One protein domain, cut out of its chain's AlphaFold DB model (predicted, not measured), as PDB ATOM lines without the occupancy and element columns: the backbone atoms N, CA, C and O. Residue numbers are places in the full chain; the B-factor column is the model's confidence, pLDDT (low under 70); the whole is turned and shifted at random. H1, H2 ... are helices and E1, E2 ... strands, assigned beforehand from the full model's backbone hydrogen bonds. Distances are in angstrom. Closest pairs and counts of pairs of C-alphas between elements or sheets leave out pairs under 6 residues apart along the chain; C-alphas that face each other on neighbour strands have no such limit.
ATOM      1  N   ASP A   8     -46.995 151.739  17.274       81.25
ATOM      2  CA  ASP A   8     -47.150 152.706  18.370       81.25
ATOM      3  C   ASP A   8     -47.407 154.128  17.865       81.25
ATOM      4  O   ASP A   8     -48.241 154.853  18.408       81.25
ATOM      5  N   GLN A   9     -46.755 154.507  16.761       82.38
ATOM      6  CA  GLN A   9     -47.023 155.780  16.098       82.38
ATOM      7  C   GLN A   9     -48.457 155.817  15.555       82.38
ATOM      8  O   GLN A   9     -49.129 156.835  15.679       82.38
ATOM      9  N   LYS A  10     -48.958 154.706  14.996       82.06
ATOM     10  CA  LYS A  10     -50.356 154.588  14.549       82.06
ATOM     11  C   LYS A  10     -51.338 154.635  15.725       82.06
ATOM     12  O   LYS A  10     -52.320 155.356  15.614       82.06
ATOM     13  N   LYS A  11     -51.067 153.942  16.841       83.44
ATOM     14  CA  LYS A  11     -51.885 153.992  18.072       83.44
ATOM     15  C   LYS A  11     -52.038 155.439  18.542       83.44
ATOM     16  O   LYS A  11     -53.153 155.930  18.688       83.44
ATOM     17  N   LYS A  12     -50.920 156.156  18.673       84.00
ATOM     18  CA  LYS A  12     -50.912 157.555  19.115       84.00
ATOM     19  C   LYS A  12     -51.594 158.496  18.117       84.00
ATOM     20  O   LYS A  12     -52.441 159.292  18.510       84.00
ATOM     21  N   ASP A  13     -51.233 158.406  16.837       84.88
ATOM     22  CA  ASP A  13     -51.733 159.322  15.812       84.88
ATOM     23  C   ASP A  13     -53.228 159.112  15.534       84.88
ATOM     24  O   ASP A  13     -53.947 160.074  15.283       84.88
ATOM     25  N   TRP A  14     -53.713 157.868  15.551       86.25
ATOM     26  CA  TRP A  14     -55.105 157.567  15.218       86.25
ATOM     27  C   TRP A  14     -56.052 157.768  16.389       86.25
ATOM     28  O   TRP A  14     -57.112 158.332  16.157       86.25
ATOM     29  N   SER A  15     -55.674 157.439  17.627       81.88
ATOM     30  CA  SER A  15     -56.500 157.787  18.794       81.88
ATOM     31  C   SER A  15     -56.604 159.305  19.008       81.88
ATOM     32  O   SER A  15     -57.582 159.777  19.580       81.88
ATOM     33  N   ALA A  16     -55.643 160.091  18.503       82.88
ATOM     34  CA  ALA A  16     -55.737 161.553  18.486       82.88
ATOM     35  C   ALA A  16     -56.701 162.093  17.410       82.88
ATOM     36  O   ALA A  16     -57.277 163.163  17.589       82.88
ATOM     37  N   ILE A  17     -56.868 161.378  16.290       85.75
ATOM     38  CA  ILE A  17     -57.767 161.770  15.188       85.75
ATOM     39  C   ILE A  17     -59.188 161.240  15.424       85.75
ATOM     40  O   ILE A  17     -60.161 161.940  15.159       85.75
ATOM     41  N   PHE A  18     -59.308 160.014  15.928       87.25
ATOM     42  CA  PHE A  18     -60.560 159.311  16.169       87.25
ATOM     43  C   PHE A  18     -60.696 159.044  17.666       87.25
ATOM     44  O   PHE A  18     -60.276 158.011  18.180       87.25
ATOM     45  N   THR A  19     -61.299 159.989  18.381       85.12
ATOM     46  CA  THR A  19     -61.423 159.944  19.849       85.12
ATOM     47  C   THR A  19     -62.298 158.795  20.366       85.12
ATOM     48  O   THR A  19     -62.290 158.510  21.558       85.12
ATOM     49  N   TRP A  20     -63.056 158.137  19.486       85.00
ATOM     50  CA  TRP A  20     -63.866 156.946  19.768       85.00
ATOM     51  C   TRP A  20     -63.103 155.625  19.568       85.00
ATOM     52  O   TRP A  20     -63.670 154.553  19.776       85.00
ATOM     53  N   VAL A  21     -61.836 155.678  19.143       86.06
ATOM     54  CA  VAL A  21     -60.983 154.500  18.960       86.06
ATOM     55  C   VAL A  21     -60.202 154.225  20.241       86.06
ATOM     56  O   VAL A  21     -59.272 154.954  20.592       86.06
ATOM     57  N   GLU A  22     -60.545 153.126  20.900       85.38
ATOM     58  CA  GLU A  22     -59.824 152.589  22.050       85.38
ATOM     59  C   GLU A  22     -58.896 151.459  21.613       85.38
ATOM     60  O   GLU A  22     -59.218 150.663  20.731       85.38
ATOM     61  N   TRP A  23     -57.726 151.387  22.236       83.25
ATOM     62  CA  TRP A  23     -56.832 150.248  22.092       83.25
ATOM     63  C   TRP A  23     -57.109 149.248  23.214       83.25
ATOM     64  O   TRP A  23     -57.261 149.633  24.374       83.25
ATOM     65  N   ALA A  24     -57.169 147.972  22.862       80.25
ATOM     66  CA  ALA A  24     -57.321 146.872  23.797       80.25
ATOM     67  C   ALA A  24     -56.473 145.682  23.333       80.25
ATOM     68  O   ALA A  24     -55.946 145.679  22.222       80.25
ATOM     69  N   VAL A  25     -56.374 144.678  24.193       81.00
ATOM     70  CA  VAL A  25     -55.796 143.369  23.884       81.00
ATOM     71  C   VAL A  25     -56.942 142.359  23.963       81.00
ATOM     72  O   VAL A  25     -57.788 142.491  24.857       81.00
ATOM     73  N   ASP A  26     -57.063 141.437  23.005       77.94
ATOM     74  CA  ASP A  26     -58.042 140.345  23.123       77.94
ATOM     75  C   ASP A  26     -57.568 139.223  24.056       77.94
ATOM     76  O   ASP A  26     -56.485 139.265  24.637       77.94
ATOM     77  N   ASP A  27     -58.432 138.220  24.222       80.62
ATOM     78  CA  ASP A  27     -58.191 137.048  25.061       80.62
ATOM     79  C   ASP A  27     -56.998 136.200  24.569       80.62
ATOM     80  O   ASP A  27     -56.431 135.442  25.356       80.62
ATOM     81  N   ASP A  28     -56.586 136.359  23.304       80.94
ATOM     82  CA  ASP A  28     -55.443 135.669  22.693       80.94
ATOM     83  C   ASP A  28     -54.134 136.482  22.805       80.94
ATOM     84  O   ASP A  28     -53.070 136.017  22.388       80.94
ATOM     85  N   GLY A  29     -54.178 137.674  23.415       79.38
ATOM     86  CA  GLY A  29     -53.009 138.536  23.603       79.38
ATOM     87  C   GLY A  29     -52.674 139.419  22.398       79.38
ATOM     88  O   GLY A  29     -51.628 140.074  22.405       79.38
ATOM     89  N   GLU A  30     -53.536 139.466  21.381       79.81
ATOM     90  CA  GLU A  30     -53.329 140.273  20.184       79.81
ATOM     91  C   GLU A  30     -53.827 141.707  20.400       79.81
ATOM     92  O   GLU A  30     -54.868 141.966  21.016       79.81
ATOM     93  N   ASP A  31     -53.065 142.668  19.873       78.88
ATOM     94  CA  ASP A  31     -53.482 144.066  19.831       78.88
ATOM     95  C   ASP A  31     -54.809 144.179  19.069       78.88
ATOM     96  O   ASP A  31     -55.019 143.486  18.084       78.88
ATOM     97  N   LEU A  32     -55.701 145.090  19.453       79.94
ATOM     98  CA  LEU A  32     -56.851 145.456  18.627       79.94
ATOM     99  C   LEU A  32     -57.308 146.883  18.886       79.94
ATOM    100  O   LEU A  32     -57.083 147.466  19.946       79.94
ATOM    101  N   PHE A  33     -57.991 147.439  17.891       80.44
ATOM    102  CA  PHE A  33     -58.742 148.672  18.055       80.44
ATOM    103  C   PHE A  33     -60.221 148.336  18.242       80.44
ATOM    104  O   PHE A  33     -60.773 147.497  17.525       80.44
ATOM    105  N   LYS A  34     -60.849 148.995  19.209       83.06
ATOM    106  CA  LYS A  34     -62.276 148.923  19.513       83.06
ATOM    107  C   LYS A  34     -62.899 150.288  19.315       83.06
ATOM    108  O   LYS A  34     -62.291 151.316  19.603       83.06
ATOM    109  N   CYS A  35     -64.128 150.297  18.823       84.25
ATOM    110  CA  CYS A  35     -64.937 151.503  18.848       84.25
ATOM    111  C   CYS A  35     -65.660 151.575  20.194       84.25
ATOM    112  O   CYS A  35     -66.500 150.724  20.482       84.25
ATOM    113  N   SER A  36     -65.377 152.599  21.000       81.56
ATOM    114  CA  SER A  36     -65.982 152.779  22.330       81.56
ATOM    115  C   SER A  36     -67.477 153.112  22.292       81.56
ATOM    116  O   SER A  36     -68.169 153.074  23.309       81.56
ATOM    117  N   VAL A  37     -67.998 153.417  21.102       80.69
ATOM    118  CA  VAL A  37     -69.374 153.866  20.873       80.69
ATOM    119  C   VAL A  37     -70.259 152.740  20.311       80.69
ATOM    120  O   VAL A  37     -71.441 152.640  20.651       80.69
ATOM    121  N   CYS A  38     -69.702 151.849  19.487       84.00
ATOM    122  CA  CYS A  38     -70.444 150.781  18.813       84.00
ATOM    123  C   CYS A  38     -70.464 149.501  19.661       84.00
ATOM    124  O   CYS A  38     -69.494 148.754  19.700       84.00
ATOM    125  N   THR A  39     -71.593 149.200  20.304       64.75
ATOM    126  CA  THR A  39     -71.688 148.071  21.256       64.75
ATOM    127  C   THR A  39     -71.947 146.702  20.616       64.75
ATOM    128  O   THR A  39     -71.725 145.689  21.275       64.75
ATOM    129  N   LYS A  40     -72.399 146.638  19.352       60.94
ATOM    130  CA  LYS A  40     -72.576 145.394  18.573       60.94
ATOM    131  C   LYS A  40     -72.447 145.665  17.070       60.94
ATOM    132  O   LYS A  40     -73.149 146.537  16.560       60.94
ATOM    133  N   GLY A  41     -71.602 144.912  16.361       57.84
ATOM    134  CA  GLY A  41     -71.531 144.922  14.893       57.84
ATOM    135  C   GLY A  41     -70.217 144.366  14.336       57.84
ATOM    136  O   GLY A  41     -69.252 144.198  15.069       57.84
ATOM    137  N   VAL A  42     -70.165 144.139  13.018       55.19
ATOM    138  CA  VAL A  42     -68.966 143.669  12.276       55.19
ATOM    139  C   VAL A  42     -67.748 144.594  12.474       55.19
ATOM    140  O   VAL A  42     -66.615 144.185  12.256       55.19
ATOM    141  N   TRP A  43     -67.986 145.824  12.938       59.66
ATOM    142  CA  TRP A  43     -66.994 146.880  13.120       59.66
ATOM    143  C   TRP A  43     -66.682 147.237  14.586       59.66
ATOM    144  O   TRP A  43     -65.965 148.208  14.816       59.66
ATOM    145  N   SER A  44     -67.237 146.532  15.587       57.88
ATOM    146  CA  SER A  44     -66.941 146.842  17.000       57.88
ATOM    147  C   SER A  44     -65.522 146.428  17.408       57.88
ATOM    148  O   SER A  44     -64.916 147.112  18.229       57.88
ATOM    149  N   ASP A  45     -64.975 145.386  16.766       60.25
ATOM    150  CA  ASP A  45     -63.614 144.884  16.975       60.25
ATOM    151  C   ASP A  45     -62.847 144.814  15.635       60.25
ATOM    152  O   ASP A  45     -63.205 144.041  14.741       60.25
ATOM    153  N   TYR A  46     -61.747 145.559  15.488       68.06
ATOM    154  CA  TYR A  46     -60.869 145.473  14.311       68.06
ATOM    155  C   TYR A  46     -59.827 144.358  14.491       68.06
ATOM    156  O   TYR A  46     -58.686 144.622  14.861       68.06
ATOM    157  N   ARG A  47     -60.218 143.101  14.234       59.59
ATOM    158  CA  ARG A  47     -59.404 141.905  14.567       59.59
ATOM    159  C   ARG A  47     -58.378 141.430  13.524       59.59
ATOM    160  O   ARG A  47     -57.723 140.423  13.747       59.59
ATOM    161  N   ARG A  48     -58.215 142.067  12.356       54.97
ATOM    162  CA  ARG A  48     -57.308 141.531  11.308       54.97
ATOM    163  C   ARG A  48     -55.973 142.265  11.238       54.97
ATOM    164  O   ARG A  48     -55.784 143.168  10.421       54.97
ATOM    165  N   PHE A  49     -55.028 141.803  12.053       54.97
ATOM    166  CA  PHE A  49     -53.626 142.208  12.008       54.97
ATOM    167  C   PHE A  49     -52.932 141.648  10.767       54.97
ATOM    168  O   PHE A  49     -52.430 140.533  10.719       54.97
ATOM    169  N   SER A  50     -52.855 142.482   9.740       52.12
ATOM    170  CA  SER A  50     -51.663 142.533   8.901       52.12
ATOM    171  C   SER A  50     -51.145 143.963   9.006       52.12
ATOM    172  O   SER A  50     -51.948 144.890   9.133       52.12
ATOM    173  N   GLY A  51     -49.832 144.201   8.943       57.75
ATOM    174  CA  GLY A  51     -49.220 145.544   9.013       57.75
ATOM    175  C   GLY A  51     -49.717 146.577   7.974       57.75
ATOM    176  O   GLY A  51     -49.180 147.683   7.879       57.75
ATOM    177  N   ASN A  52     -50.758 146.235   7.214       62.28
ATOM    178  CA  ASN A  52     -51.450 146.994   6.192       62.28
ATOM    179  C   ASN A  52     -52.744 147.664   6.673       62.28
ATOM    180  O   ASN A  52     -53.481 148.159   5.828       62.28
ATOM    181  N   MET A  53     -53.038 147.724   7.978       69.94
ATOM    182  CA  MET A  53     -54.184 148.515   8.440       69.94
ATOM    183  C   MET A  53     -54.014 149.973   7.984       69.94
ATOM    184  O   MET A  53     -52.963 150.592   8.217       69.94
ATOM    185  N   GLN A  54     -55.013 150.471   7.258       77.50
ATOM    186  CA  GLN A  54     -55.018 151.788   6.633       77.50
ATOM    187  C   GLN A  54     -55.944 152.723   7.408       77.50
ATOM    188  O   GLN A  54     -56.993 152.301   7.889       77.50
ATOM    189  N   LYS A  55     -55.578 154.008   7.473       82.00
ATOM    190  CA  LYS A  55     -56.419 155.058   8.071       82.00
ATOM    191  C   LYS A  55     -57.830 155.081   7.456       82.00
ATOM    192  O   LYS A  55     -58.798 155.284   8.176       82.00
ATOM    193  N   SER A  56     -57.931 154.761   6.163       81.69
ATOM    194  CA  SER A  56     -59.180 154.692   5.401       81.69
ATOM    195  C   SER A  56     -60.241 153.773   6.010       81.69
ATOM    196  O   SER A  56     -61.419 154.013   5.787       81.69
ATOM    197  N   LEU A  57     -59.863 152.757   6.794       79.56
ATOM    198  CA  LEU A  57     -60.822 151.899   7.499       79.56
ATOM    199  C   LEU A  57     -61.536 152.644   8.636       79.56
ATOM    200  O   LEU A  57     -62.732 152.453   8.832       79.56
ATOM    201  N   PHE A  58     -60.827 153.520   9.353       82.38
ATOM    202  CA  PHE A  58     -61.433 154.375  10.376       82.38
ATOM    203  C   PHE A  58     -62.255 155.494   9.750       82.38
ATOM    204  O   PHE A  58     -63.326 155.800  10.262       82.38
ATOM    205  N   ASP A  59     -61.790 156.059   8.630       82.38
ATOM    206  CA  ASP A  59     -62.562 157.043   7.866       82.38
ATOM    207  C   ASP A  59     -63.884 156.411   7.363       82.38
ATOM    208  O   ASP A  59     -64.953 156.984   7.546       82.38
ATOM    209  N   GLN A  60     -63.842 155.180   6.834       81.88
ATOM    210  CA  GLN A  60     -65.040 154.434   6.420       81.88
ATOM    211  C   GLN A  60     -65.979 154.111   7.584       81.88
ATOM    212  O   GLN A  60     -67.192 154.211   7.425       81.88
ATOM    213  N   HIS A  61     -65.449 153.735   8.750       84.56
ATOM    214  CA  HIS A  61     -66.284 153.494   9.925       84.56
ATOM    215  C   HIS A  61     -66.895 154.773  10.487       84.56
ATOM    216  O   HIS A  61     -68.055 154.756  10.876       84.56
ATOM    217  N   ALA A  62     -66.149 155.881  10.497       82.81
ATOM    218  CA  ALA A  62     -66.678 157.188  10.880       82.81
ATOM    219  C   ALA A  62     -67.872 157.594   9.996       82.81
ATOM    220  O   ALA A  62     -68.828 158.219  10.465       82.81
ATOM    221  N   ASP A  63     -67.832 157.199   8.721       83.94
ATOM    222  CA  ASP A  63     -68.895 157.440   7.750       83.94
ATOM    223  C   ASP A  63     -70.010 156.383   7.747       83.94
ATOM    224  O   ASP A  63     -71.061 156.608   7.137       83.94
ATOM    225  N   ASP A  64     -69.828 155.265   8.453       84.88
ATOM    226  CA  ASP A  64     -70.816 154.197   8.533       84.88
ATOM    227  C   ASP A  64     -72.072 154.657   9.287       84.88
ATOM    228  O   ASP A  64     -72.025 155.307  10.339       84.88
TER     229      ASP A  64
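Overview. This is residues 8 to 64 of the 677 residues of an uncharacterized protein of Perkinsus marinus (strain ATCC 50983 / TXsc) (UniProt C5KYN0). A hairpin of two short strands, E1 and E2, has helix H1 packed by its residues 11 to 15 near E1, while the long stretch of residues 36 to 54 loops out and folds back past E2. That stretch leads to a second helix, H2, which runs the same way as H1 with little contact between them. The printed part has 57 residues, with two named helices and two named strands in the order H1, E1, E2, H2; the sheet, E1 - E2, is antiparallel and the class is mixed, helices and strands. The whole is compact, with a radius of gyration of the C-alphas of 10.8 A, and spans 29 by 27 by 18 A.

Arrangement. E1, residues 21 to 25, and E2, residues 31 to 35, form a hairpin, antiparallel with 143 degrees between their directions. N 22 and O 34 are 2.8 A apart and N 24 and O 32 are 3.0 A apart, both within hydrogen-bond range. Residues 45 to 46 pair antiparallel with residues 33 to 34 of E2. The closest C-alphas of H1, residues 8 to 17, and E1 are those of Ser 15 and Val 21, 5.6 A apart. H2, residues 55 to 63, is close to H1 but not clearly touching: the closest C-alphas, of Trp 14 and Lys 55, are 7.7 A apart. The two helices run the same way at a shallow tilt of 27 degrees. H1 and E2 are apart, and so are E1 and H2. In H1 and H2 every O i to N i+4 pair is within hydrogen-bond range.

Along the chain. E1 measures 13.2 A from first to last C-alpha and E2 13.7 A. H1 measures 14.3 A and begins at C-alpha 8 (-47.150, 152.706, 18.370). H2 measures 12.7 A and ends at C-alpha 63 (-68.895, 157.440, 7.750).

Size, cuts and confidence. The C-alphas of Asp 28 and Asp 63, the two farthest apart, are 29.6 A apart. The printed part has no cut. The link from E2 to H2, 19 residues, is long; those from H1 to E1 and from E1 to E2 are tight. Residues 39 to 53 have pLDDT under 70.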